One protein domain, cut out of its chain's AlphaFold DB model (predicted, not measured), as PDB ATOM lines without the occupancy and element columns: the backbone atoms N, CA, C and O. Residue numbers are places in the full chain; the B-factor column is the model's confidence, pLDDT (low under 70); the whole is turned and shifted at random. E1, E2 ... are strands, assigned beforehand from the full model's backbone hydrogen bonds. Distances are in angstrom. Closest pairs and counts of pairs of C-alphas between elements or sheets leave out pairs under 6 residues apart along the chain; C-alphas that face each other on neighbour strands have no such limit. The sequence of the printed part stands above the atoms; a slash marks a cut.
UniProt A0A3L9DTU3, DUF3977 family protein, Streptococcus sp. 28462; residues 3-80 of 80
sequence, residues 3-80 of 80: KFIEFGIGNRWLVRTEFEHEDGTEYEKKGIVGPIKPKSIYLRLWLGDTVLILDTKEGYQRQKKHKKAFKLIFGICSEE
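What this domain is: This is residues 3 to 80 of the 80 residues of the protein "DUF3977 family protein" of Streptococcus sp. 28462 (UniProt A0A3L9DTU3). A single, twisted sheet of five strands makes the body, with a three-strand meander, E1 to E3, on one side and a long two-strand ribbon, E4 and E5, on the other. The ribbon folds back on itself, both of its strands reversing course, and no named helix covers either face. The printed part has 78 residues with five named strands, E1 to E5 along the chain; the sheet's order is E3, E2, E1, E5, E4, antiparallel throughout, and the class is all strand. The whole is compact, with a radius of gyration of the C-alphas of 12.6 A and spans of 34 by 26 by 23 A.

Where its parts are: E1 is residues 3 to 9, 19.1 A from first to last C-alpha, and begins with C-alpha 3 at (-10.752, 27.588, 18.415). E2, residues 15 to 20, is 16.7 A long, and E3, residues 26 to 30, is 13.8 A long. E4 is residues 37 to 55, with its first and last C-alphas 16.0 A apart; it bends by 169 degrees at residue 52, with C-alpha 52 at (-14.343, 11.459, 6.753). E5, the longest strand by residues, is residues 59 to 79 and spans 18.9 A from first to last C-alpha. It bends by 159 degrees at residue 62 and ends with C-alpha 79 at (-10.678, 32.640, 15.623).

How they stand to each other: In the sheet, E1, E2 and E3 form a meander, each strand the antiparallel neighbour of the one before. E1 and E2 are a hairpin with directions at 146 degrees; N 4 and O 18 are within hydrogen-bond range at 2.8 A. E2 and E3 are a hairpin too, at 159 degrees, with N 27 and O 19 at 3.0 A. E1 and E5 are antiparallel at 132 degrees; the C-alphas of Gly 8 and Ile 73 face each other at 4.1 A, and N 5 and O 76 are 2.9 A apart. E4 and E5 are a hairpin at 173 degrees. N 42 and O 75 are 2.8 A apart, and beyond the bends N 55 and O 59 are 2.9 A apart. E3 and E4 are the edge strands and are apart; E2 and E4 are apart, as are E3 and E5.

The domain as a whole: The C-alphas of Pro 35 and His 66, the two farthest apart, are separated by 35.5 A, while those of Lys 3 and Glu 80, the first and last printed, are 6.7 A apart. The printed part has no cut. No link is long: that from E3 to E4 is short, and the other three are tight. The sheet's C-alphas lie up to 10.0 A off its best plane. The mean pLDDT of the printed part is 91.8, and residue 80, the chain's last, is the one printed residue under 70.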
ATOM      1  N   LYS A   3      -9.739  28.145  17.528       92.06
ATOM      2  CA  LYS A   3     -10.752  27.588  18.415       92.06
ATOM      3  C   LYS A   3     -11.680  26.678  17.632       92.06
ATOM      4  O   LYS A   3     -12.249  27.090  16.628       92.06
ATOM      5  N   PHE A   4     -11.908  25.475  18.131       92.56
ATOM      6  CA  PHE A   4     -12.812  24.502  17.533       92.56
ATOM      7  C   PHE A   4     -13.964  24.219  18.488       92.56
ATOM      8  O   PHE A   4     -13.788  23.618  19.545       92.56
ATOM      9  N   ILE A   5     -15.161  24.673  18.132       93.88
ATOM     10  CA  ILE A   5     -16.376  24.397  18.901       93.88
ATOM     11  C   ILE A   5     -17.040  23.186  18.267       93.88
ATOM     12  O   ILE A   5     -17.523  23.268  17.144       93.88
ATOM     13  N   GLU A   6     -17.071  22.069  18.982       94.38
ATOM     14  CA  GLU A   6     -17.554  20.789  18.482       94.38
ATOM     15  C   GLU A   6     -18.795  20.317  19.230       94.38
ATOM     16  O   GLU A   6     -18.847  20.313  20.462       94.38
ATOM     17  N   PHE A   7     -19.767  19.831  18.467       94.75
ATOM     18  CA  PHE A   7     -20.938  19.122  18.944       94.75
ATOM     19  C   PHE A   7     -21.009  17.743  18.296       94.75
ATOM     20  O   PHE A   7     -20.974  17.621  17.073       94.75
ATOM     21  N   GLY A   8     -21.124  16.682  19.090       92.38
ATOM     22  CA  GLY A   8     -21.191  15.350  18.511       92.38
ATOM     23  C   GLY A   8     -21.185  14.188  19.485       92.38
ATOM     24  O   GLY A   8     -20.960  14.326  20.686       92.38
ATOM     25  N   ILE A   9     -21.397  13.006  18.919       92.50
ATOM     26  CA  ILE A   9     -21.332  11.724  19.620       92.50
ATOM     27  C   ILE A   9     -19.959  11.076  19.419       92.50
ATOM     28  O   ILE A   9     -19.359  11.163  18.347       92.50
ATOM     29  N   GLY A  10     -19.457  10.415  20.465       87.38
ATOM     30  CA  GLY A  10     -18.144   9.759  20.468       87.38
ATOM     31  C   GLY A  10     -16.978  10.636  20.951       87.38
ATOM     32  O   GLY A  10     -15.837  10.168  21.005       87.38
ATOM     33  N   ASN A  11     -17.249  11.886  21.338       87.31
ATOM     34  CA  ASN A  11     -16.344  12.719  22.137       87.31
ATOM     35  C   ASN A  11     -16.605  12.536  23.642       87.31
ATOM     36  O   ASN A  11     -17.602  11.934  24.040       87.31
ATOM     37  N   ARG A  12     -15.703  13.057  24.490       87.88
ATOM     38  CA  ARG A  12     -15.843  13.004  25.960       87.88
ATOM     39  C   ARG A  12     -17.119  13.702  26.451       87.88
ATOM     40  O   ARG A  12     -17.715  13.270  27.434       87.88
ATOM     41  N   TRP A  13     -17.531  14.764  25.760       91.94
ATOM     42  CA  TRP A  13     -18.762  15.510  26.014       91.94
ATOM     43  C   TRP A  13     -19.512  15.753  24.706       91.94
ATOM     44  O   TRP A  13     -18.887  15.831  23.650       91.94
ATOM     45  N   LEU A  14     -20.838  15.917  24.801       91.00
ATOM     46  CA  LEU A  14     -21.689  16.251  23.652       91.00
ATOM     47  C   LEU A  14     -21.300  17.580  23.009       91.00
ATOM     48  O   LEU A  14     -21.370  17.691  21.796       91.00
ATOM     49  N   VAL A  15     -20.891  18.563  23.815       92.38
ATOM     50  CA  VAL A  15     -20.388  19.864  23.363       92.38
ATOM     51  C   VAL A  15     -19.030  20.107  24.013       92.38
ATOM     52  O   VAL A  15     -18.910  19.996  25.242       92.38
ATOM     53  N   ARG A  16     -18.024  20.465  23.218       94.12
ATOM     54  CA  ARG A  16     -16.692  20.858  23.694       94.12
ATOM     55  C   ARG A  16     -16.130  22.016  22.879       94.12
ATOM     56  O   ARG A  16     -16.480  22.181  21.717       94.12
ATOM     57  N   THR A  17     -15.242  22.781  23.494       92.88
ATOM     58  CA  THR A  17     -14.406  23.775  22.822       92.88
ATOM     59  C   THR A  17     -12.956  23.350  22.982       92.88
ATOM     60  O   THR A  17     -12.488  23.180  24.106       92.88
ATOM     61  N   GLU A  18     -12.268  23.159  21.870       91.81
ATOM     62  CA  GLU A  18     -10.845  22.851  21.793       91.81
ATOM     63  C   GLU A  18     -10.100  24.104  21.330       91.81
ATOM     64  O   GLU A  18     -10.601  24.893  20.529       91.81
ATOM     65  N   PHE A  19      -8.935  24.320  21.911       90.12
ATOM     66  CA  PHE A  19      -8.150  25.532  21.793       90.12
ATOM     67  C   PHE A  19      -6.747  25.132  21.353       90.12
ATOM     68  O   PHE A  19      -6.072  24.424  22.095       90.12
ATOM     69  N   GLU A  20      -6.335  25.577  20.169       91.12
ATOM     70  CA  GLU A  20      -5.039  25.277  19.559       91.12
ATOM     71  C   GLU A  20      -4.206  26.563  19.478       91.12
ATOM     72  O   GLU A  20      -4.586  27.554  18.832       91.12
ATOM     73  N   HIS A  21      -3.078  26.572  20.185       86.44
ATOM     74  CA  HIS A  21      -2.119  27.667  20.128       86.44
ATOM     75  C   HIS A  21      -1.113  27.498  18.980       86.44
ATOM     76  O   HIS A  21      -0.920  26.413  18.440       86.44
ATOM     77  N   GLU A  22      -0.441  28.592  18.617       83.94
ATOM     78  CA  GLU A  22       0.565  28.609  17.544       83.94
ATOM     79  C   GLU A  22       1.804  27.760  17.871       83.94
ATOM     80  O   GLU A  22       2.462  27.255  16.966       83.94
ATOM     81  N   ASP A  23       2.097  27.550  19.157       85.50
ATOM     82  CA  ASP A  23       3.130  26.635  19.653       85.50
ATOM     83  C   ASP A  23       2.705  25.153  19.618       85.50
ATOM     84  O   ASP A  23       3.482  24.282  20.008       85.50
ATOM     85  N   GLY A  24       1.495  24.848  19.133       81.50
ATOM     86  CA  GLY A  24       0.961  23.490  19.010       81.50
ATOM     87  C   GLY A  24       0.407  22.912  20.314       81.50
ATOM     88  O   GLY A  24       0.083  21.727  20.366       81.50
ATOM     89  N   THR A  25       0.303  23.713  21.379       86.56
ATOM     90  CA  THR A  25      -0.368  23.285  22.609       86.56
ATOM     91  C   THR A  25      -1.885  23.299  22.430       86.56
ATOM     92  O   THR A  25      -2.476  24.274  21.961       86.56
ATOM     93  N   GLU A  26      -2.517  22.194  22.829       89.31
ATOM     94  CA  GLU A  26      -3.960  21.985  22.731       89.31
ATOM     95  C   GLU A  26      -4.575  21.833  24.128       89.31
ATOM     96  O   GLU A  26      -4.042  21.118  24.984       89.31
ATOM     97  N   TYR A  27      -5.726  22.463  24.374       88.81
ATOM     98  CA  TYR A  27      -6.533  22.168  25.559       88.81
ATOM     99  C   TYR A  27      -8.033  22.155  25.267       88.81
ATOM    100  O   TYR A  27      -8.548  22.881  24.420       88.81
ATOM    101  N   GLU A  28      -8.761  21.332  26.022       91.00
ATOM    102  CA  GLU A  28     -10.197  21.125  25.848       91.00
ATOM    103  C   GLU A  28     -10.991  21.682  27.034       91.00
ATOM    104  O   GLU A  28     -10.658  21.460  28.201       91.00
ATOM    105  N   LYS A  29     -12.112  22.344  26.746       91.56
ATOM    106  CA  LYS A  29     -13.115  22.759  27.732       91.56
ATOM    107  C   LYS A  29     -14.482  22.183  27.380       91.56
ATOM    108  O   LYS A  29     -14.861  22.079  26.216       91.56
ATOM    109  N   LYS A  30     -15.255  21.817  28.403       91.88
ATOM    110  CA  LYS A  30     -16.645  21.371  28.236       91.88
ATOM    111  C   LYS A  30     -17.539  22.565  27.876       91.88
ATOM    112  O   LYS A  30     -17.475  23.591  28.545       91.88
ATOM    113  N   GLY A  31     -18.425  22.391  26.894       90.81
ATOM    114  CA  GLY A  31     -19.356  23.433  26.446       90.81
ATOM    115  C   GLY A  31     -18.751  24.410  25.432       90.81
ATOM    116  O   GLY A  31     -17.673  24.167  24.894       90.81
ATOM    117  N   ILE A  32     -19.481  25.494  25.158       88.75
ATOM    118  CA  ILE A  32     -19.084  26.581  24.249       88.75
ATOM    119  C   ILE A  32     -18.399  27.676  25.069       88.75
ATOM    120  O   ILE A  32     -18.977  28.149  26.047       88.75
ATOM    121  N   VAL A  33     -17.186  28.082  24.684       87.50
ATOM    122  CA  VAL A  33     -16.390  29.063  25.439       87.50
ATOM    123  C   VAL A  33     -16.005  30.276  24.582       87.50
ATOM    124  O   VAL A  33     -15.415  30.150  23.507       87.50
ATOM    125  N   GLY A  34     -16.285  31.469  25.116       83.44
ATOM    126  CA  GLY A  34     -15.883  32.754  24.536       83.44
ATOM    127  C   GLY A  34     -16.707  33.193  23.313       83.44
ATOM    128  O   GLY A  34     -17.657  32.515  22.922       83.44
ATOM    129  N   PRO A  35     -16.359  34.341  22.703       83.81
ATOM    130  CA  PRO A  35     -17.045  34.858  21.519       83.81
ATOM    131  C   PRO A  35     -16.784  33.967  20.298       83.81
ATOM    132  O   PRO A  35     -15.670  33.486  20.107       83.81
ATOM    133  N   ILE A  36     -17.797  33.751  19.458       85.19
ATOM    134  CA  ILE A  36     -17.688  32.898  18.267       85.19
ATOM    135  C   ILE A  36     -17.446  33.790  17.045       85.19
ATOM    136  O   ILE A  36     -18.323  34.561  16.661       85.19
ATOM    137  N   LYS A  37     -16.267  33.677  16.432       88.00
ATOM    138  CA  LYS A  37     -15.885  34.325  15.167       88.00
ATOM    139  C   LYS A  37     -15.659  33.229  14.112       88.00
ATOM    140  O   LYS A  37     -14.517  32.813  13.913       88.00
ATOM    141  N   PRO A  38     -16.729  32.688  13.505       87.69
ATOM    142  CA  PRO A  38     -16.639  31.492  12.673       87.69
ATOM    143  C   PRO A  38     -15.849  31.761  11.383       87.69
ATOM    144  O   PRO A  38     -16.161  32.682  10.633       87.69
ATOM    145  N   LYS A  39     -14.848  30.919  11.120       92.31
ATOM    146  CA  LYS A  39     -14.042  30.880   9.891       92.31
ATOM    147  C   LYS A  39     -14.508  29.802   8.922       92.31
ATOM    148  O   LYS A  39     -14.600  30.044   7.721       92.31
ATOM    149  N   SER A  40     -14.743  28.602   9.435       92.94
ATOM    150  CA  SER A  40     -15.239  27.463   8.664       92.94
ATOM    151  C   SER A  40     -16.084  26.568   9.554       92.94
ATOM    152  O   SER A  40     -16.008  26.622  10.783       92.94
ATOM    153  N   ILE A  41     -16.916  25.754   8.922       94.38
ATOM    154  CA  ILE A  41     -17.646  24.685   9.590       94.38
ATOM    155  C   ILE A  41     -17.204  23.362   8.986       94.38
ATOM    156  O   ILE A  41     -16.937  23.281   7.786       94.38
ATOM    157  N   TYR A  42     -17.159  22.326   9.813       95.38
ATOM    158  CA  TYR A  42     -16.812  20.990   9.375       95.38
ATOM    159  C   TYR A  42     -17.737  19.926   9.947       95.38
ATOM    160  O   TYR A  42     -18.262  20.029  11.053       95.38
ATOM    161  N   LEU A  43     -17.896  18.854   9.183       95.69
ATOM    162  CA  LEU A  43     -18.530  17.619   9.600       95.69
ATOM    163  C   LEU A  43     -17.487  16.509   9.572       95.69
ATOM    164  O   LEU A  43     -16.902  16.217   8.533       95.69
ATOM    165  N   ARG A  44     -17.263  15.866  10.714       95.88
ATOM    166  CA  ARG A  44     -16.346  14.741  10.871       95.88
ATOM    167  C   ARG A  44     -17.129  13.484  11.225       95.88
ATOM    168  O   ARG A  44     -17.794  13.418  12.257       95.88
ATOM    169  N   LEU A  45     -17.002  12.466  10.387       96.06
ATOM    170  CA  LEU A  45     -17.611  11.158  10.574       96.06
ATOM    171  C   LEU A  45     -16.520  10.093  10.676       96.06
ATOM    172  O   LEU A  45     -15.791   9.825   9.726       96.06
ATOM    173  N   TRP A  46     -16.417   9.477  11.844       96.75
ATOM    174  CA  TRP A  46     -15.571   8.322  12.096       96.75
ATOM    175  C   TRP A  46     -16.417   7.054  11.943       96.75
ATOM    176  O   TRP A  46     -17.353   6.832  12.705       96.75
ATOM    177  N   LEU A  47     -16.082   6.232  10.950       94.50
ATOM    178  CA  LEU A  47     -16.709   4.954  10.615       94.50
ATOM    179  C   LEU A  47     -15.651   3.845  10.690       94.50
ATOM    180  O   LEU A  47     -14.936   3.579   9.722       94.50
ATOM    181  N   GLY A  48     -15.522   3.199  11.849       94.94
ATOM    182  CA  GLY A  48     -14.525   2.146  12.040       94.94
ATOM    183  C   GLY A  48     -13.112   2.724  11.988       94.94
ATOM    184  O   GLY A  48     -12.774   3.553  12.820       94.94
ATOM    185  N   ASP A  49     -12.276   2.288  11.048       95.75
ATOM    186  CA  ASP A  49     -10.939   2.857  10.806       95.75
ATOM    187  C   ASP A  49     -10.950   4.067   9.858       95.75
ATOM    188  O   ASP A  49      -9.934   4.738   9.706       95.75
ATOM    189  N   THR A  50     -12.074   4.371   9.208       96.12
ATOM    190  CA  THR A  50     -12.155   5.471   8.239       96.12
ATOM    191  C   THR A  50     -12.688   6.737   8.901       96.12
ATOM    192  O   THR A  50     -13.733   6.718   9.546       96.12
ATOM    193  N   VAL A  51     -11.994   7.856   8.707       96.75
ATOM    194  CA  VAL A  51     -12.422   9.191   9.132       96.75
ATOM    195  C   VAL A  51     -12.685  10.029   7.892       96.75
ATOM    196  O   VAL A  51     -11.802  10.212   7.054       96.75
ATOM    197  N   LEU A  52     -13.909  10.522   7.776       96.56
ATOM    198  CA  LEU A  52     -14.343  11.459   6.753       96.56
ATOM    199  C   LEU A  52     -14.439  12.836   7.394       96.56
ATOM    200  O   LEU A  52     -14.997  12.963   8.482       96.56
ATOM    201  N   ILE A  53     -13.891  13.849   6.737       96.88
ATOM    202  CA  ILE A  53     -13.986  15.244   7.158       96.88
ATOM    203  C   ILE A  53     -14.489  16.025   5.951       96.88
ATOM    204  O   ILE A  53     -13.944  15.905   4.860       96.88
ATOM    205  N   LEU A  54     -15.553  16.786   6.139       96.38
ATOM    206  CA  LEU A  54     -16.073  17.726   5.163       96.38
ATOM    207  C   LEU A  54     -15.992  19.105   5.797       96.38
ATOM    208  O   LEU A  54     -16.778  19.387   6.690       96.38
ATOM    209  N   ASP A  55     -15.049  19.930   5.368       95.38
ATOM    210  CA  ASP A  55     -14.879  21.302   5.844       95.38
ATOM    211  C   ASP A  55     -15.247  22.287   4.727       95.38
ATOM    212  O   ASP A  55     -14.971  22.047   3.552       95.38
ATOM    213  N   THR A  56     -15.897  23.400   5.062       93.81
ATOM    214  CA  THR A  56     -16.327  24.382   4.051       93.81
ATOM    215  C   THR A  56     -15.178  25.136   3.389       93.81
ATOM    216  O   THR A  56     -15.378  25.732   2.335       93.81
ATOM    217  N   LYS A  57     -13.993  25.150   4.001       92.19
ATOM    218  CA  LYS A  57     -12.788  25.820   3.510       92.19
ATOM    219  C   LYS A  57     -11.812  24.835   2.862       92.19
ATOM    220  O   LYS A  57     -11.300  25.129   1.789       92.19
ATOM    221  N   GLU A  58     -11.553  23.688   3.487       91.88
ATOM    222  CA  GLU A  58     -10.622  22.669   2.969       91.88
ATOM    223  C   GLU A  58     -11.286  21.634   2.047       91.88
ATOM    224  O   GLU A  58     -10.602  20.918   1.315       91.88
ATOM    225  N   GLY A  59     -12.617  21.550   2.054       93.31
ATOM    226  CA  GLY A  59     -13.374  20.586   1.266       93.31
ATOM    227  C   GLY A  59     -13.423  19.197   1.903       93.31
ATOM    228  O   GLY A  59     -13.465  19.035   3.123       93.31
ATOM    229  N   TYR A  60     -13.484  18.168   1.059       96.25
ATOM    230  CA  TYR A  60     -13.607  16.779   1.496       96.25
ATOM    231  C   TYR A  60     -12.242  16.119   1.695       96.25
ATOM    232  O   TYR A  60     -11.410  16.077   0.789       96.25
ATOM    233  N   GLN A  61     -12.058  15.506   2.859       95.88
ATOM    234  CA  GLN A  61     -10.881  14.737   3.225       95.88
ATOM    235  C   GLN A  61     -11.296  13.349   3.720       95.88
ATOM    236  O   GLN A  61     -12.270  13.174   4.457       95.88
ATOM    237  N   ARG A  62     -10.503  12.341   3.354       96.38
ATOM    238  CA  ARG A  62     -10.662  10.964   3.825       96.38
ATOM    239  C   ARG A  62      -9.345  10.460   4.384       96.38
ATOM    240  O   ARG A  62      -8.330  10.477   3.698       96.38
ATOM    241  N   GLN A  63      -9.381   9.953   5.609       95.69
ATOM    242  CA  GLN A  63      -8.220   9.412   6.305       95.69
ATOM    243  C   GLN A  63      -8.519   8.010   6.838       95.69
ATOM    244  O   GLN A  63      -9.664   7.679   7.145       95.69
ATOM    245  N   LYS A  64      -7.477   7.188   6.979       95.19
ATOM    246  CA  LYS A  64      -7.537   5.928   7.728       95.19
ATOM    247  C   LYS A  64      -6.772   6.070   9.037       95.19
ATOM    248  O   LYS A  64      -5.680   6.631   9.067       95.19
ATOM    249  N   LYS A  65      -7.343   5.561  10.123       93.00
ATOM    250  CA  LYS A  65      -6.758   5.530  11.464       93.00
ATOM    251  C   LYS A  65      -6.713   4.085  11.942       93.00
ATOM    252  O   LYS A  65      -7.653   3.328  11.747       93.00
ATOM    253  N   HIS A  66      -5.630   3.710  12.616       91.62
ATOM    254  CA  HIS A  66      -5.459   2.350  13.139       91.62
ATOM    255  C   HIS A  66      -6.543   1.971  14.166       91.62
ATOM    256  O   HIS A  66      -6.984   0.826  14.245       91.62
ATOM    257  N   LYS A  67      -7.002   2.951  14.953       91.25
ATOM    258  CA  LYS A  67      -8.050   2.756  15.955       91.25
ATOM    259  C   LYS A  67      -9.431   2.775  15.307       91.25
ATOM    260  O   LYS A  67      -9.790   3.738  14.630       91.25
ATOM    261  N   LYS A  68     -10.230   1.755  15.618       92.81
ATOM    262  CA  LYS A  68     -11.644   1.712  15.254       92.81
ATOM    263  C   LYS A  68     -12.483   2.508  16.251       92.81
ATOM    264  O   LYS A  68     -12.381   2.286  17.456       92.81
ATOM    265  N   ALA A  69     -13.303   3.425  15.753       93.88
ATOM    266  CA  ALA A  69     -14.279   4.155  16.552       93.88
ATOM    267  C   ALA A  69     -15.497   4.528  15.700       93.88
ATOM    268  O   ALA A  69     -15.445   4.504  14.471       93.88
ATOM    269  N   PHE A  70     -16.592   4.881  16.366       94.12
ATOM    270  CA  PHE A  70     -17.718   5.543  15.727       94.12
ATOM    271  C   PHE A  70     -17.900   6.920  16.355       94.12
ATOM    272  O   PHE A  70     -18.050   7.026  17.574       94.12
ATOM    273  N   LYS A  71     -17.841   7.967  15.533       95.44
ATOM    274  CA  LYS A  71     -18.035   9.356  15.960       95.44
ATOM    275  C   LYS A  71     -18.744  10.135  14.866       95.44
ATOM    276  O   LYS A  71     -18.405   9.982  13.701       95.44
ATOM    277  N   LEU A  72     -19.657  11.013  15.247       95.88
ATOM    278  CA  LEU A  72     -20.254  11.994  14.348       95.88
ATOM    279  C   LEU A  72     -20.155  13.346  15.039       95.88
ATOM    280  O   LEU A  72     -20.758  13.536  16.094       95.88
ATOM    281  N   ILE A  73     -19.346  14.233  14.474       96.44
ATOM    282  CA  ILE A  73     -18.963  15.507  15.072       96.44
ATOM    283  C   ILE A  73     -19.230  16.608  14.055       96.44
ATOM    284  O   ILE A  73     -18.714  16.569  12.944       96.44
ATOM    285  N   PHE A  74     -20.017  17.593  14.452       96.12
ATOM    286  CA  PHE A  74     -20.167  18.856  13.757       96.12
ATOM    287  C   PHE A  74     -19.342  19.906  14.496       96.12
ATOM    288  O   PHE A  74     -19.487  20.058  15.708       96.12
ATOM    289  N   GLY A  75     -18.458  20.601  13.794       94.56
ATOM    290  CA  GLY A  75     -17.546  21.559  14.389       94.56
ATOM    291  C   GLY A  75     -17.540  22.897  13.673       94.56
ATOM    292  O   GLY A  75     -17.813  22.993  12.479       94.56
ATOM    293  N   ILE A  76     -17.224  23.942  14.427       94.31
ATOM    294  CA  ILE A  76     -17.022  25.300  13.937       94.31
ATOM    295  C   ILE A  76     -15.583  25.671  14.266       94.31
ATOM    296  O   ILE A  76     -15.213  25.730  15.439       94.31
ATOM    297  N   CYS A  77     -14.791  25.939  13.235       92.75
ATOM    298  CA  CYS A  77     -13.506  26.597  13.386       92.75
ATOM    299  C   CYS A  77     -13.760  28.096  13.559       92.75
ATOM    300  O   CYS A  77     -14.433  28.726  12.742       92.75
ATOM    301  N   SER A  78     -13.246  28.660  14.638       89.94
ATOM    302  CA  SER A  78     -13.385  30.051  15.037       89.94
ATOM    303  C   SER A  78     -12.010  30.622  15.342       89.94
ATOM    304  O   SER A  78     -11.140  29.930  15.864       89.94
ATOM    305  N   GLU A  79     -11.824  31.906  15.078       85.06
ATOM    306  CA  GLU A  79     -10.678  32.640  15.623       85.06
ATOM    307  C   GLU A  79     -10.991  33.180  17.008       85.06
ATOM    308  O   GLU A  79     -12.162  33.397  17.351       85.06
ATOM    309  N   GLU A  80      -9.933  33.416  17.776       68.62
ATOM    310  CA  GLU A  80      -9.959  34.245  18.976       68.62
ATOM    311  C   GLU A  80      -9.257  35.580  18.712       68.62
ATOM    312  O   GLU A  80      -8.080  35.546  18.289       68.62
TER     313      GLU A  80